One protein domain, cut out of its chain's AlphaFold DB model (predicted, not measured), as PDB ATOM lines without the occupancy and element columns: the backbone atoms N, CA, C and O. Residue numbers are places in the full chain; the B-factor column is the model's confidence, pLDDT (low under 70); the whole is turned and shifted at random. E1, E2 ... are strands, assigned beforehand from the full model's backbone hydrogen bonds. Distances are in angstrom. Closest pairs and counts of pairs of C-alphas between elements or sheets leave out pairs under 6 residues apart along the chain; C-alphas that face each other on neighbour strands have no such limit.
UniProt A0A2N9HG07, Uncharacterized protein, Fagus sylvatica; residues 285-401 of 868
ATOM      1  N   ALA A 285      66.883  93.059  80.302       87.62
ATOM      2  CA  ALA A 285      65.472  93.407  80.180       87.62
ATOM      3  C   ALA A 285      65.339  94.918  79.945       87.62
ATOM      4  O   ALA A 285      65.721  95.728  80.800       87.62
ATOM      5  N   THR A 286      64.823  95.315  78.777       91.19
ATOM      6  CA  THR A 286      64.776  96.724  78.357       91.19
ATOM      7  C   THR A 286      63.385  97.138  77.889       91.19
ATOM      8  O   THR A 286      62.978  96.800  76.786       91.19
ATOM      9  N   ALA A 287      62.705  97.970  78.677       92.69
ATOM     10  CA  ALA A 287      61.506  98.682  78.245       92.69
ATOM     11  C   ALA A 287      61.900 100.011  77.572       92.69
ATOM     12  O   ALA A 287      62.572 100.851  78.186       92.69
ATOM     13  N   LYS A 288      61.468 100.220  76.325       95.81
ATOM     14  CA  LYS A 288      61.548 101.502  75.604       95.81
ATOM     15  C   LYS A 288      60.122 102.007  75.360       95.81
ATOM     16  O   LYS A 288      59.273 101.216  74.976       95.81
ATOM     17  N   ALA A 289      59.882 103.300  75.534       94.38
ATOM     18  CA  ALA A 289      58.668 103.978  75.086       94.38
ATOM     19  C   ALA A 289      59.057 105.311  74.437       94.38
ATOM     20  O   ALA A 289      59.846 106.071  75.007       94.38
ATOM     21  N   TRP A 290      58.513 105.575  73.253       95.62
ATOM     22  CA  TRP A 290      58.730 106.791  72.475       95.62
ATOM     23  C   TRP A 290      57.375 107.309  72.005       95.62
ATOM     24  O   TRP A 290      56.521 106.521  71.617       95.62
ATOM     25  N   ALA A 291      57.178 108.623  72.053       90.25
ATOM     26  CA  ALA A 291      55.996 109.268  71.498       90.25
ATOM     27  C   ALA A 291      56.359 110.648  70.945       90.25
ATOM     28  O   ALA A 291      56.970 111.454  71.650       90.25
ATOM     29  N   ALA A 292      55.936 110.957  69.721       90.81
ATOM     30  CA  ALA A 292      55.929 112.338  69.254       90.81
ATOM     31  C   ALA A 292      54.904 113.130  70.085       90.81
ATOM     32  O   ALA A 292      55.276 113.952  70.925       90.81
ATOM     33  N   HIS A 293      53.619 112.812  69.929       91.19
ATOM     34  CA  HIS A 293      52.510 113.396  70.683       91.19
ATOM     35  C   HIS A 293      51.765 112.293  71.454       91.19
ATOM     36  O   HIS A 293      51.387 111.288  70.863       91.19
ATOM     37  N   ALA A 294      51.542 112.457  72.765       88.62
ATOM     38  CA  ALA A 294      50.746 111.504  73.555       88.62
ATOM     39  C   ALA A 294      50.116 112.117  74.816       88.62
ATOM     40  O   ALA A 294      50.680 113.006  75.454       88.62
ATOM     41  N   LYS A 295      48.983 111.571  75.281       91.00
ATOM     42  CA  LYS A 295      48.423 111.914  76.607       91.00
ATOM     43  C   LYS A 295      49.420 111.533  77.713       91.00
ATOM     44  O   LYS A 295      49.703 112.351  78.587       91.00
ATOM     45  N   ALA A 296      50.037 110.354  77.629       91.38
ATOM     46  CA  ALA A 296      51.169 109.956  78.464       91.38
ATOM     47  C   ALA A 296      52.148 109.058  77.686       91.38
ATOM     48  O   ALA A 296      51.724 108.270  76.851       91.38
ATOM     49  N   CYS A 297      53.441 109.149  78.000       92.00
ATOM     50  CA  CYS A 297      54.469 108.196  77.575       92.00
ATOM     51  C   CYS A 297      55.036 107.500  78.819       92.00
ATOM     52  O   CYS A 297      55.482 108.175  79.755       92.00
ATOM     53  N   ALA A 298      55.001 106.166  78.862       94.06
ATOM     54  CA  ALA A 298      55.389 105.390  80.036       94.06
ATOM     55  C   ALA A 298      56.209 104.144  79.665       94.06
ATOM     56  O   ALA A 298      55.736 103.283  78.938       94.06
ATOM     57  N   ALA A 299      57.413 104.012  80.229       93.81
ATOM     58  CA  ALA A 299      58.227 102.798  80.141       93.81
ATOM     59  C   ALA A 299      58.315 102.122  81.517       93.81
ATOM     60  O   ALA A 299      58.788 102.731  82.483       93.81
ATOM     61  N   LYS A 300      57.879 100.861  81.612       92.44
ATOM     62  CA  LYS A 300      57.771 100.093  82.862       92.44
ATOM     63  C   LYS A 300      58.594  98.805  82.733       92.44
ATOM     64  O   LYS A 300      58.244  97.935  81.953       92.44
ATOM     65  N   ALA A 301      59.677  98.680  83.495       87.38
ATOM     66  CA  ALA A 301      60.460  97.449  83.597       87.38
ATOM     67  C   ALA A 301      60.288  96.861  85.007       87.38
ATOM     68  O   ALA A 301      60.764  97.459  85.973       87.38
ATOM     69  N   MET A 302      59.611  95.713  85.124       87.19
ATOM     70  CA  MET A 302      59.444  94.959  86.384       87.19
ATOM     71  C   MET A 302      59.943  93.495  86.300       87.19
ATOM     72  O   MET A 302      59.207  92.585  86.666       87.19
ATOM     73  N   PRO A 303      61.150  93.227  85.774       78.00
ATOM     74  CA  PRO A 303      61.651  91.863  85.619       78.00
ATOM     75  C   PRO A 303      62.274  91.346  86.931       78.00
ATOM     76  O   PRO A 303      62.956  92.098  87.630       78.00
ATOM     77  N   TRP A 304      62.100  90.063  87.249       73.38
ATOM     78  CA  TRP A 304      62.592  89.489  88.509       73.38
ATOM     79  C   TRP A 304      64.136  89.428  88.588       73.38
ATOM     80  O   TRP A 304      64.731  90.065  89.461       73.38
ATOM     81  N   LEU A 305      64.800  88.732  87.654       73.44
ATOM     82  CA  LEU A 305      66.216  88.319  87.781       73.44
ATOM     83  C   LEU A 305      67.229  88.733  86.666       73.44
ATOM     84  O   LEU A 305      68.297  88.126  86.581       73.44
ATOM     85  N   PRO A 306      67.008  89.748  85.798       79.56
ATOM     86  CA  PRO A 306      67.954  90.048  84.717       79.56
ATOM     87  C   PRO A 306      69.200  90.785  85.219       79.56
ATOM     88  O   PRO A 306      69.097  91.745  85.986       79.56
ATOM     89  N   ARG A 307      70.390  90.451  84.693       82.75
ATOM     90  CA  ARG A 307      71.646  91.149  85.052       82.75
ATOM     91  C   ARG A 307      71.548  92.667  84.823       82.75
ATOM     92  O   ARG A 307      72.076  93.439  85.629       82.75
ATOM     93  N   HIS A 308      70.840  93.107  83.778       88.25
ATOM     94  CA  HIS A 308      70.605  94.523  83.479       88.25
ATOM     95  C   HIS A 308      69.116  94.818  83.246       88.25
ATOM     96  O   HIS A 308      68.514  94.289  82.316       88.25
ATOM     97  N   ALA A 309      68.546  95.736  84.031       88.50
ATOM     98  CA  ALA A 309      67.166  96.204  83.892       88.50
ATOM     99  C   ALA A 309      67.131  97.693  83.508       88.50
ATOM    100  O   ALA A 309      67.623  98.551  84.250       88.50
ATOM    101  N   THR A 310      66.534  98.019  82.359       91.94
ATOM    102  CA  THR A 310      66.496  99.386  81.815       91.94
ATOM    103  C   THR A 310      65.084  99.810  81.410       91.94
ATOM    104  O   THR A 310      64.438  99.145  80.612       91.94
ATOM    105  N   ALA A 311      64.636 100.972  81.887       94.06
ATOM    106  CA  ALA A 311      63.455 101.675  81.389       94.06
ATOM    107  C   ALA A 311      63.875 103.007  80.739       94.06
ATOM    108  O   ALA A 311      64.540 103.828  81.380       94.06
ATOM    109  N   LYS A 312      63.493 103.229  79.477       96.25
ATOM    110  CA  LYS A 312      63.705 104.473  78.714       96.25
ATOM    111  C   LYS A 312      62.354 105.009  78.232       96.25
ATOM    112  O   LYS A 312      61.714 104.338  77.434       96.25
ATOM    113  N   ALA A 313      61.954 106.199  78.673       95.56
ATOM    114  CA  ALA A 313      60.788 106.916  78.153       95.56
ATOM    115  C   ALA A 313      61.224 108.239  77.506       95.56
ATOM    116  O   ALA A 313      61.996 108.995  78.107       95.56
ATOM    117  N   TRP A 314      60.730 108.514  76.302       96.38
ATOM    118  CA  TRP A 314      60.983 109.734  75.537       96.38
ATOM    119  C   TRP A 314      59.664 110.293  74.998       96.38
ATOM    120  O   TRP A 314      58.828 109.537  74.500       96.38
ATOM    121  N   ALA A 315      59.465 111.607  75.099       92.19
ATOM    122  CA  ALA A 315      58.306 112.281  74.522       92.19
ATOM    123  C   ALA A 315      58.672 113.658  73.954       92.19
ATOM    124  O   ALA A 315      59.249 114.473  74.675       92.19
ATOM    125  N   ALA A 316      58.277 113.982  72.722       92.81
ATOM    126  CA  ALA A 316      58.370 115.368  72.259       92.81
ATOM    127  C   ALA A 316      57.313 116.236  72.970       92.81
ATOM    128  O   ALA A 316      57.655 117.224  73.624       92.81
ATOM    129  N   LYS A 317      56.038 115.824  72.953       91.00
ATOM    130  CA  LYS A 317      54.913 116.560  73.552       91.00
ATOM    131  C   LYS A 317      53.979 115.610  74.312       91.00
ATOM    132  O   LYS A 317      53.300 114.789  73.699       91.00
ATOM    133  N   ALA A 318      53.915 115.710  75.645       89.75
ATOM    134  CA  ALA A 318      53.013 114.862  76.443       89.75
ATOM    135  C   ALA A 318      52.428 115.511  77.710       89.75
ATOM    136  O   ALA A 318      53.010 116.421  78.289       89.75
ATOM    137  N   LYS A 319      51.298 115.016  78.243       91.62
ATOM    138  CA  LYS A 319      50.841 115.442  79.591       91.62
ATOM    139  C   LYS A 319      51.788 114.877  80.660       91.62
ATOM    140  O   LYS A 319      52.159 115.599  81.585       91.62
ATOM    141  N   ALA A 320      52.240 113.633  80.509       92.31
ATOM    142  CA  ALA A 320      53.231 113.007  81.385       92.31
ATOM    143  C   ALA A 320      54.253 112.159  80.605       92.31
ATOM    144  O   ALA A 320      53.882 111.447  79.677       92.31
ATOM    145  N   CYS A 321      55.519 112.188  81.025       93.25
ATOM    146  CA  CYS A 321      56.561 111.245  80.610       93.25
ATOM    147  C   CYS A 321      57.119 110.528  81.850       93.25
ATOM    148  O   CYS A 321      57.525 111.188  82.812       93.25
ATOM    149  N   ALA A 322      57.117 109.192  81.859       95.12
ATOM    150  CA  ALA A 322      57.454 108.387  83.030       95.12
ATOM    151  C   ALA A 322      58.326 107.163  82.695       95.12
ATOM    152  O   ALA A 322      57.946 106.315  81.896       95.12
ATOM    153  N   ALA A 323      59.460 107.000  83.379       95.19
ATOM    154  CA  ALA A 323      60.264 105.775  83.334       95.19
ATOM    155  C   ALA A 323      60.313 105.119  84.720       95.19
ATOM    156  O   ALA A 323      60.798 105.728  85.677       95.19
ATOM    157  N   LYS A 324      59.827 103.880  84.837       93.19
ATOM    158  CA  LYS A 324      59.740 103.109  86.085       93.19
ATOM    159  C   LYS A 324      60.545 101.813  85.947       93.19
ATOM    160  O   LYS A 324      60.169 100.941  85.173       93.19
ATOM    161  N   ALA A 325      61.627 101.673  86.708       88.94
ATOM    162  CA  ALA A 325      62.387 100.425  86.814       88.94
ATOM    163  C   ALA A 325      62.224  99.858  88.232       88.94
ATOM    164  O   ALA A 325      62.648 100.505  89.189       88.94
ATOM    165  N   MET A 326      61.600  98.687  88.369       89.00
ATOM    166  CA  MET A 326      61.407  97.970  89.639       89.00
ATOM    167  C   MET A 326      61.802  96.483  89.524       89.00
ATOM    168  O   MET A 326      60.936  95.617  89.606       89.00
ATOM    169  N   PRO A 327      63.080  96.175  89.255       80.38
ATOM    170  CA  PRO A 327      63.587  94.802  89.233       80.38
ATOM    171  C   PRO A 327      63.936  94.295  90.643       80.38
ATOM    172  O   PRO A 327      64.348  95.087  91.494       80.38
ATOM    173  N   TRP A 328      63.870  92.985  90.886       77.81
ATOM    174  CA  TRP A 328      64.285  92.416  92.176       77.81
ATOM    175  C   TRP A 328      65.822  92.372  92.314       77.81
ATOM    176  O   TRP A 328      66.395  93.143  93.094       77.81
ATOM    177  N   LEU A 329      66.509  91.548  91.514       77.75
ATOM    178  CA  LEU A 329      67.939  91.216  91.695       77.75
ATOM    179  C   LEU A 329      68.851  91.527  90.476       77.75
ATOM    180  O   LEU A 329      69.565  90.647  89.994       77.75
ATOM    181  N   PRO A 330      68.892  92.764  89.939       77.38
ATOM    182  CA  PRO A 330      69.795  93.090  88.837       77.38
ATOM    183  C   PRO A 330      71.213  93.422  89.322       77.38
ATOM    184  O   PRO A 330      71.401  93.993  90.392       77.38
ATOM    185  N   ARG A 331      72.233  93.269  88.470       83.88
ATOM    186  CA  ARG A 331      73.518  93.963  88.698       83.88
ATOM    187  C   ARG A 331      73.363  95.474  88.457       83.88
ATOM    188  O   ARG A 331      73.880  96.274  89.240       83.88
ATOM    189  N   HIS A 332      72.607  95.876  87.430       89.12
ATOM    190  CA  HIS A 332      72.397  97.285  87.066       89.12
ATOM    191  C   HIS A 332      70.917  97.625  86.827       89.12
ATOM    192  O   HIS A 332      70.266  97.016  85.979       89.12
ATOM    193  N   ALA A 333      70.408  98.656  87.508       89.81
ATOM    194  CA  ALA A 333      69.045  99.172  87.353       89.81
ATOM    195  C   ALA A 333      69.053 100.628  86.860       89.81
ATOM    196  O   ALA A 333      69.598 101.513  87.526       89.81
ATOM    197  N   THR A 334      68.433 100.907  85.710       92.75
ATOM    198  CA  THR A 334      68.423 102.245  85.090       92.75
ATOM    199  C   THR A 334      67.022 102.688  84.672       92.75
ATOM    200  O   THR A 334      66.387 102.048  83.843       92.75
ATOM    201  N   ALA A 335      66.579 103.849  85.158       94.94
ATOM    202  CA  ALA A 335      65.423 104.580  84.637       94.94
ATOM    203  C   ALA A 335      65.880 105.900  83.987       94.94
ATOM    204  O   ALA A 335      66.553 106.710  84.632       94.94
ATOM    205  N   LYS A 336      65.514 106.131  82.721       96.56
ATOM    206  CA  LYS A 336      65.745 107.379  81.973       96.56
ATOM    207  C   LYS A 336      64.409 107.916  81.447       96.56
ATOM    208  O   LYS A 336      63.767 107.226  80.664       96.56
ATOM    209  N   ALA A 337      64.026 109.128  81.838       95.81
ATOM    210  CA  ALA A 337      62.879 109.849  81.283       95.81
ATOM    211  C   ALA A 337      63.346 111.164  80.637       95.81
ATOM    212  O   ALA A 337      64.128 111.905  81.241       95.81
ATOM    213  N   TRP A 338      62.872 111.442  79.426       96.75
ATOM    214  CA  TRP A 338      63.166 112.647  78.650       96.75
ATOM    215  C   TRP A 338      61.864 113.227  78.094       96.75
ATOM    216  O   TRP A 338      61.023 112.477  77.595       96.75
ATOM    217  N   ALA A 339      61.693 114.545  78.164       92.94
ATOM    218  CA  ALA A 339      60.595 115.231  77.490       92.94
ATOM    219  C   ALA A 339      61.023 116.599  76.942       92.94
ATOM    220  O   ALA A 339      61.613 117.379  77.687       92.94
ATOM    221  N   ALA A 340      60.674 116.954  75.703       93.56
ATOM    222  CA  ALA A 340      60.815 118.348  75.273       93.56
ATOM    223  C   ALA A 340      59.758 119.207  75.989       93.56
ATOM    224  O   ALA A 340      60.109 120.052  76.811       93.56
ATOM    225  N   HIS A 341      58.469 118.919  75.799       92.00
ATOM    226  CA  HIS A 341      57.368 119.552  76.530       92.00
ATOM    227  C   HIS A 341      56.540 118.519  77.303       92.00
ATOM    228  O   HIS A 341      55.886 117.667  76.697       92.00
ATOM    229  N   ALA A 342      56.494 118.619  78.641       90.06
ATOM    230  CA  ALA A 342      55.541 117.828  79.429       90.06
ATOM    231  C   ALA A 342      55.028 118.466  80.727       90.06
ATOM    232  O   ALA A 342      55.788 119.060  81.482       90.06
ATOM    233  N   LYS A 343      53.751 118.270  81.098       92.19
ATOM    234  CA  LYS A 343      53.250 118.754  82.410       92.19
ATOM    235  C   LYS A 343      54.027 118.093  83.561       92.19
ATOM    236  O   LYS A 343      54.362 118.784  84.524       92.19
ATOM    237  N   ALA A 344      54.399 116.819  83.438       92.94
ATOM    238  CA  ALA A 344      55.337 116.151  84.344       92.94
ATOM    239  C   ALA A 344      56.338 115.244  83.602       92.94
ATOM    240  O   ALA A 344      55.946 114.483  82.721       92.94
ATOM    241  N   CYS A 345      57.610 115.270  84.010       94.25
ATOM    242  CA  CYS A 345      58.639 114.301  83.621       94.25
ATOM    243  C   CYS A 345      59.176 113.591  84.876       94.25
ATOM    244  O   CYS A 345      59.582 114.253  85.837       94.25
ATOM    245  N   ALA A 346      59.156 112.256  84.897       95.94
ATOM    246  CA  ALA A 346      59.473 111.460  86.081       95.94
ATOM    247  C   ALA A 346      60.319 110.210  85.773       95.94
ATOM    248  O   ALA A 346      59.911 109.338  85.013       95.94
ATOM    249  N   ALA A 347      61.457 110.056  86.451       95.50
ATOM    250  CA  ALA A 347      62.222 108.808  86.476       95.50
ATOM    251  C   ALA A 347      62.188 108.206  87.888       95.50
ATOM    252  O   ALA A 347      62.610 108.858  88.845       95.50
ATOM    253  N   LYS A 348      61.697 106.969  88.025       94.56
ATOM    254  CA  LYS A 348      61.591 106.232  89.293       94.56
ATOM    255  C   LYS A 348      62.332 104.894  89.198       94.56
ATOM    256  O   LYS A 348      61.898 103.997  88.481       94.56
ATOM    257  N   ALA A 349      63.417 104.749  89.955       90.19
ATOM    258  CA  ALA A 349      64.113 103.474  90.134       90.19
ATOM    259  C   ALA A 349      63.831 102.923  91.542       90.19
ATOM    260  O   ALA A 349      64.140 103.599  92.526       90.19
ATOM    261  N   MET A 350      63.250 101.723  91.635       91.19
ATOM    262  CA  MET A 350      63.102 100.968  92.884       91.19
ATOM    263  C   MET A 350      63.565  99.505  92.771       91.19
ATOM    264  O   MET A 350      62.728  98.608  92.749       91.19
ATOM    265  N   PRO A 351      64.880  99.260  92.648       82.62
ATOM    266  CA  PRO A 351      65.460  97.919  92.694       82.62
ATOM    267  C   PRO A 351      65.689  97.417  94.134       82.62
ATOM    268  O   PRO A 351      66.010  98.216  95.018       82.62
ATOM    269  N   TRP A 352      65.613  96.104  94.367       80.69
ATOM    270  CA  TRP A 352      65.919  95.513  95.681       80.69
ATOM    271  C   TRP A 352      67.440  95.450  95.937       80.69
ATOM    272  O   TRP A 352      67.932  96.200  96.784       80.69
ATOM    273  N   LEU A 353      68.204  94.654  95.172       80.38
ATOM    274  CA  LEU A 353      69.651  94.412  95.397       80.38
ATOM    275  C   LEU A 353      70.571  94.773  94.197       80.38
ATOM    276  O   LEU A 353      71.232  93.903  93.632       80.38
ATOM    277  N   PRO A 354      70.655  96.049  93.767       79.81
ATOM    278  CA  PRO A 354      71.527  96.464  92.664       79.81
ATOM    279  C   PRO A 354      73.003  96.660  93.072       79.81
ATOM    280  O   PRO A 354      73.307  97.326  94.059       79.81
ATOM    281  N   ARG A 355      73.970  96.294  92.215       85.00
ATOM    282  CA  ARG A 355      75.325  96.886  92.333       85.00
ATOM    283  C   ARG A 355      75.277  98.385  91.997       85.00
ATOM    284  O   ARG A 355      75.817  99.205  92.741       85.00
ATOM    285  N   HIS A 356      74.573  98.762  90.926       90.19
ATOM    286  CA  HIS A 356      74.410 100.165  90.519       90.19
ATOM    287  C   HIS A 356      72.951 100.505  90.188       90.19
ATOM    288  O   HIS A 356      72.328  99.863  89.341       90.19
ATOM    289  N   ALA A 357      72.425 101.567  90.802       90.88
ATOM    290  CA  ALA A 357      71.084 102.089  90.552       90.88
ATOM    291  C   ALA A 357      71.137 103.543  90.056       90.88
ATOM    292  O   ALA A 357      71.814 104.395  90.638       90.88
ATOM    293  N   THR A 358      70.410 103.846  88.978       93.62
ATOM    294  CA  THR A 358      70.380 105.173  88.349       93.62
ATOM    295  C   THR A 358      68.964 105.596  87.959       93.62
ATOM    296  O   THR A 358      68.293 104.911  87.192       93.62
ATOM    297  N   ALA A 359      68.545 106.781  88.404       95.69
ATOM    298  CA  ALA A 359      67.373 107.495  87.897       95.69
ATOM    299  C   ALA A 359      67.815 108.823  87.254       95.69
ATOM    300  O   ALA A 359      68.468 109.642  87.904       95.69
ATOM    301  N   LYS A 360      67.472 109.043  85.981       97.00
ATOM    302  CA  LYS A 360      67.764 110.269  85.218       97.00
ATOM    303  C   LYS A 360      66.466 110.837  84.637       97.00
ATOM    304  O   LYS A 360      65.834 110.161  83.833       97.00
ATOM    305  N   ALA A 361      66.096 112.055  85.019       96.06
ATOM    306  CA  ALA A 361      64.976 112.800  84.439       96.06
ATOM    307  C   ALA A 361      65.484 114.089  83.775       96.06
ATOM    308  O   ALA A 361      66.282 114.817  84.372       96.06
ATOM    309  N   TRP A 362      65.025 114.363  82.556       97.06
ATOM    310  CA  TRP A 362      65.358 115.552  81.770       97.06
ATOM    311  C   TRP A 362      64.080 116.152  81.182       97.06
ATOM    312  O   TRP A 362      63.228 115.409  80.687       97.06
ATOM    313  N   ALA A 363      63.940 117.476  81.221       93.62
ATOM    314  CA  ALA A 363      62.875 118.177  80.511       93.62
ATOM    315  C   ALA A 363      63.346 119.524  79.943       93.62
ATOM    316  O   ALA A 363      63.980 120.283  80.674       93.62
ATOM    317  N   ALA A 364      62.991 119.888  78.708       94.38
ATOM    318  CA  ALA A 364      63.187 121.275  78.270       94.38
ATOM    319  C   ALA A 364      62.166 122.180  78.983       94.38
ATOM    320  O   ALA A 364      62.547 123.028  79.787       94.38
ATOM    321  N   HIS A 365      60.869 121.917  78.811       93.19
ATOM    322  CA  HIS A 365      59.776 122.642  79.460       93.19
ATOM    323  C   HIS A 365      58.863 121.689  80.244       93.19
ATOM    324  O   HIS A 365      58.223 120.810  79.663       93.19
ATOM    325  N   ALA A 366      58.750 121.876  81.568       90.81
ATOM    326  CA  ALA A 366      57.812 121.095  82.380       90.81
ATOM    327  C   ALA A 366      57.203 121.805  83.597       90.81
ATOM    328  O   ALA A 366      57.821 122.662  84.214       90.81
ATOM    329  N   LYS A 367      56.003 121.412  84.056       92.62
ATOM    330  CA  LYS A 367      55.508 121.900  85.367       92.62
ATOM    331  C   LYS A 367      56.295 121.240  86.511       92.62
ATOM    332  O   LYS A 367      56.623 121.918  87.483       92.62
ATOM    333  N   ALA A 368      56.652 119.963  86.373       93.25
ATOM    334  CA  ALA A 368      57.507 119.239  87.314       93.25
ATOM    335  C   ALA A 368      58.508 118.306  86.603       93.25
ATOM    336  O   ALA A 368      58.116 117.537  85.729       93.25
ATOM    337  N   CYS A 369      59.779 118.329  87.018       94.88
ATOM    338  CA  CYS A 369      60.808 117.358  86.629       94.88
ATOM    339  C   CYS A 369      61.345 116.641  87.878       94.88
ATOM    340  O   CYS A 369      61.822 117.288  88.818       94.88
ATOM    341  N   HIS A 370      61.239 115.310  87.927       95.44
ATOM    342  CA  HIS A 370      61.499 114.519  89.132       95.44
ATOM    343  C   HIS A 370      62.315 113.247  88.868       95.44
ATOM    344  O   HIS A 370      61.857 112.327  88.196       95.44
ATOM    345  N   ALA A 371      63.481 113.130  89.505       95.25
ATOM    346  CA  ALA A 371      64.211 111.868  89.616       95.25
ATOM    347  C   ALA A 371      64.078 111.318  91.043       95.25
ATOM    348  O   ALA A 371      64.492 111.967  92.003       95.25
ATOM    349  N   ARG A 372      63.501 110.124  91.199       95.19
ATOM    350  CA  ARG A 372      63.374 109.416  92.480       95.19
ATOM    351  C   ARG A 372      64.078 108.063  92.392       95.19
ATOM    352  O   ARG A 372      63.820 107.281  91.482       95.19
ATOM    353  N   LEU A 373      64.936 107.775  93.358       89.94
ATOM    354  CA  LEU A 373      65.586 106.478  93.519       89.94
ATOM    355  C   LEU A 373      65.409 106.027  94.966       89.94
ATOM    356  O   LEU A 373      65.725 106.796  95.870       89.94
ATOM    357  N   ALA A 374      64.923 104.808  95.176       90.25
ATOM    358  CA  ALA A 374      64.856 104.161  96.485       90.25
ATOM    359  C   ALA A 374      65.230 102.688  96.306       90.25
ATOM    360  O   ALA A 374      64.547 101.996  95.569       90.25
ATOM    361  N   ALA A 375      66.328 102.228  96.895       84.38
ATOM    362  CA  ALA A 375      66.861 100.882  96.663       84.38
ATOM    363  C   ALA A 375      67.245 100.242  97.998       84.38
ATOM    364  O   ALA A 375      67.740 100.970  98.856       84.38
ATOM    365  N   ARG A 376      67.027  98.932  98.193       81.31
ATOM    366  CA  ARG A 376      67.305  98.309  99.503       81.31
ATOM    367  C   ARG A 376      68.804  98.103  99.748       81.31
ATOM    368  O   ARG A 376      69.291  98.526 100.782       81.31
ATOM    369  N   HIS A 377      69.559  97.572  98.786       78.50
ATOM    370  CA  HIS A 377      71.000  97.332  98.955       78.50
ATOM    371  C   HIS A 377      71.790  97.766  97.715       78.50
ATOM    372  O   HIS A 377      71.987  96.981  96.791       78.50
ATOM    373  N   ALA A 378      72.213  99.037  97.664       80.56
ATOM    374  CA  ALA A 378      72.752  99.655  96.447       80.56
ATOM    375  C   ALA A 378      74.167 100.231  96.609       80.56
ATOM    376  O   ALA A 378      74.302 101.379  97.033       80.56
ATOM    377  N   ARG A 379      75.225  99.507  96.185       85.75
ATOM    378  CA  ARG A 379      76.627  99.996  96.301       85.75
ATOM    379  C   ARG A 379      76.768 101.432  95.771       85.75
ATOM    380  O   ARG A 379      77.312 102.280  96.476       85.75
ATOM    381  N   HIS A 380      76.202 101.727  94.594       90.38
ATOM    382  CA  HIS A 380      76.131 103.091  94.053       90.38
ATOM    383  C   HIS A 380      74.701 103.477  93.646       90.38
ATOM    384  O   HIS A 380      74.103 102.868  92.756       90.38
ATOM    385  N   ALA A 381      74.179 104.545  94.249       91.06
ATOM    386  CA  ALA A 381      72.822 105.048  94.060       91.06
ATOM    387  C   ALA A 381      72.834 106.497  93.541       91.06
ATOM    388  O   ALA A 381      73.263 107.414  94.243       91.06
ATOM    389  N   THR A 382      72.358 106.729  92.312       93.75
ATOM    390  CA  THR A 382      72.394 108.051  91.652       93.75
ATOM    391  C   THR A 382      71.023 108.515  91.149       93.75
ATOM    392  O   THR A 382      70.450 107.920  90.239       93.75
ATOM    393  N   ALA A 383      70.538 109.648  91.659       95.81
ATOM    394  CA  ALA A 383      69.405 110.393  91.107       95.81
ATOM    395  C   ALA A 383      69.892 111.703  90.455       95.81
ATOM    396  O   ALA A 383      70.556 112.512  91.109       95.81
ATOM    397  N   LYS A 384      69.559 111.936  89.179       97.19
ATOM    398  CA  LYS A 384      69.833 113.192  88.458       97.19
ATOM    399  C   LYS A 384      68.544 113.756  87.851       97.19
ATOM    400  O   LYS A 384      67.903 113.063  87.066       97.19
ATOM    401  N   ALA A 385      68.199 114.999  88.174       96.50
ATOM    402  CA  ALA A 385      67.106 115.747  87.550       96.50
ATOM    403  C   ALA A 385      67.648 117.021  86.884       96.50
ATOM    404  O   ALA A 385      68.452 117.737  87.484       96.50
ATOM    405  N   TRP A 386      67.210 117.294  85.658       97.31
ATOM    406  CA  TRP A 386      67.583 118.471  84.871       97.31
ATOM    407  C   TRP A 386      66.329 119.088  84.248       97.31
ATOM    408  O   TRP A 386      65.475 118.357  83.740       97.31
ATOM    409  N   ALA A 387      66.216 120.415  84.268       94.19
ATOM    410  CA  ALA A 387      65.196 121.128  83.505       94.19
ATOM    411  C   ALA A 387      65.705 122.470  82.960       94.19
ATOM    412  O   ALA A 387      66.293 123.233  83.722       94.19
ATOM    413  N   ALA A 388      65.426 122.831  81.707       94.75
ATOM    414  CA  ALA A 388      65.653 124.216  81.280       94.75
ATOM    415  C   ALA A 388      64.621 125.132  81.965       94.75
ATOM    416  O   ALA A 388      64.978 126.010  82.749       94.75
ATOM    417  N   HIS A 389      63.332 124.843  81.794       93.12
ATOM    418  CA  HIS A 389      62.224 125.592  82.380       93.12
ATOM    419  C   HIS A 389      61.314 124.670  83.195       93.12
ATOM    420  O   HIS A 389      60.595 123.851  82.619       93.12
ATOM    421  N   ALA A 390      61.278 124.810  84.531       91.31
ATOM    422  CA  ALA A 390      60.287 124.080  85.329       91.31
ATOM    423  C   ALA A 390      59.801 124.728  86.631       91.31
ATOM    424  O   ALA A 390      60.595 125.193  87.440       91.31
ATOM    425  N   LYS A 391      58.490 124.661  86.932       92.94
ATOM    426  CA  LYS A 391      57.964 125.174  88.222       92.94
ATOM    427  C   LYS A 391      58.633 124.457  89.408       92.94
ATOM    428  O   LYS A 391      59.002 125.130  90.370       92.94
ATOM    429  N   ALA A 392      58.864 123.147  89.311       93.31
ATOM    430  CA  ALA A 392      59.696 122.398  90.255       93.31
ATOM    431  C   ALA A 392      60.660 121.427  89.546       93.31
ATOM    432  O   ALA A 392      60.231 120.609  88.734       93.31
ATOM    433  N   CYS A 393      61.943 121.458  89.913       94.94
ATOM    434  CA  CYS A 393      62.931 120.426  89.582       94.94
ATOM    435  C   CYS A 393      63.400 119.749  90.879       94.94
ATOM    436  O   CYS A 393      63.767 120.445  91.828       94.94
ATOM    437  N   ALA A 394      63.373 118.413  90.961       96.12
ATOM    438  CA  ALA A 394      63.829 117.713  92.163       96.12
ATOM    439  C   ALA A 394      64.479 116.343  91.915       96.12
ATOM    440  O   ALA A 394      63.954 115.511  91.174       96.12
ATOM    441  N   ALA A 395      65.574 116.073  92.627       96.12
ATOM    442  CA  ALA A 395      66.225 114.767  92.702       96.12
ATOM    443  C   ALA A 395      66.184 114.236  94.146       96.12
ATOM    444  O   ALA A 395      66.680 114.898  95.059       96.12
ATOM    445  N   LYS A 396      65.614 113.044  94.362       94.75
ATOM    446  CA  LYS A 396      65.513 112.375  95.672       94.75
ATOM    447  C   LYS A 396      66.192 111.001  95.614       94.75
ATOM    448  O   LYS A 396      65.736 110.134  94.870       94.75
ATOM    449  N   ALA A 397      67.240 110.801  96.410       91.38
ATOM    450  CA  ALA A 397      67.905 109.513  96.606       91.38
ATOM    451  C   ALA A 397      67.628 108.988  98.027       91.38
ATOM    452  O   ALA A 397      67.950 109.660  99.007       91.38
ATOM    453  N   MET A 398      67.023 107.803  98.103       91.12
ATOM    454  CA  MET A 398      66.571 107.089  99.306       91.12
ATOM    455  C   MET A 398      67.088 105.631  99.359       91.12
ATOM    456  O   MET A 398      66.275 104.712  99.463       91.12
ATOM    457  N   PRO A 399      68.390 105.353  99.176       82.94
ATOM    458  CA  PRO A 399      68.892 103.991  99.326       82.94
ATOM    459  C   PRO A 399      69.025 103.602 100.808       82.94
ATOM    460  O   PRO A 399      69.576 104.359 101.609       82.94
ATOM    461  N   TRP A 400      68.602 102.396 101.168       80.88
ATOM    462  CA  TRP A 400      69.177 101.707 102.321       80.88
ATOM    463  C   TRP A 400      70.621 101.282 101.985       80.88
ATOM    464  O   TRP A 400      70.974 101.117 100.810       80.88
ATOM    465  N   LEU A 401      71.468 101.211 103.020       79.62
ATOM    466  CA  LEU A 401      72.828 100.635 103.009       79.62
ATOM    467  C   LEU A 401      73.684 100.838 101.720       79.62
ATOM    468  O   LEU A 401      74.200  99.867 101.158       79.62
TER     469      LEU A 401
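Overview. This is residues 285 to 401 of the 868 residues of an uncharacterized protein of Fagus sylvatica (UniProt A0A2N9HG07). The chain is wound in stacked turns, a narrow, flattened solenoid in which E1 to E5 lie one above the next in the order of the chain. Each strand folds back on itself like a long U, giving the stack two walls face to face; at the other end of the turns, six-residue links lead from each strand to the next, and the last turn is left open at residue 401. The 117 printed residues hold five named strands, E1 E2 E3 E4 E5, and no named helix; the sheet runs E1 E2 E3 E4 E5, all parallel, and the class is all strand. The whole is compact, with a radius of gyration of the C-alphas of 13.2 A. It spans 34 A along the turns, 23 A along the stack and 14 A across the walls.

Arrangement. E1, residues 285 to 301, is an edge strand and bends by 177 degrees at Lys 295. Its parallel neighbour is E2, residues 308 to 325, at 2 degrees; N 285 and O 308 are 2.9 A apart before the bend, and N 301 and O 324 are 2.9 A apart after it, both within hydrogen-bond range. E3, residues 332 to 349, is parallel to E2 at 2 degrees, with N 311 and O 334 at 2.8 A. E4, residues 356 to 373, is parallel to E3 at 1 degree, with N 360 and O 335 at 2.8 A. E5, residues 380 to 397, the other edge strand, is parallel to E4 at 2 degrees, with N 396 and O 371 at 2.8 A. E2, E3, E4 and E5 bend by 177 degrees too, at residues 319, 343, 367 and 391. C-alphas 295 and 319, which face each other at these bends, are 5.2 A apart. E1 and E4, E1 and E5, and E2 and E5 are apart.

Along the chain. E1 begins at C-alpha 285, (65.472, 93.407, 80.180), turns back at C-alpha 295, (48.423, 111.914, 76.607), and ends 7.3 A from its start. From first to last C-alpha, E2 measures 10.7 A, E3 10.8 A, E4 11.3 A and E5 10.7 A. E5 ends at C-alpha 397, (67.905, 109.513, 96.606).

Size, cuts and confidence. The two C-alphas farthest apart are those of His 293 and Leu 401, at 40.3 A. The printed part has no cut, and its four links are short but not tight. The mean pLDDT of the printed part is 90.5, and no printed residue is under 70.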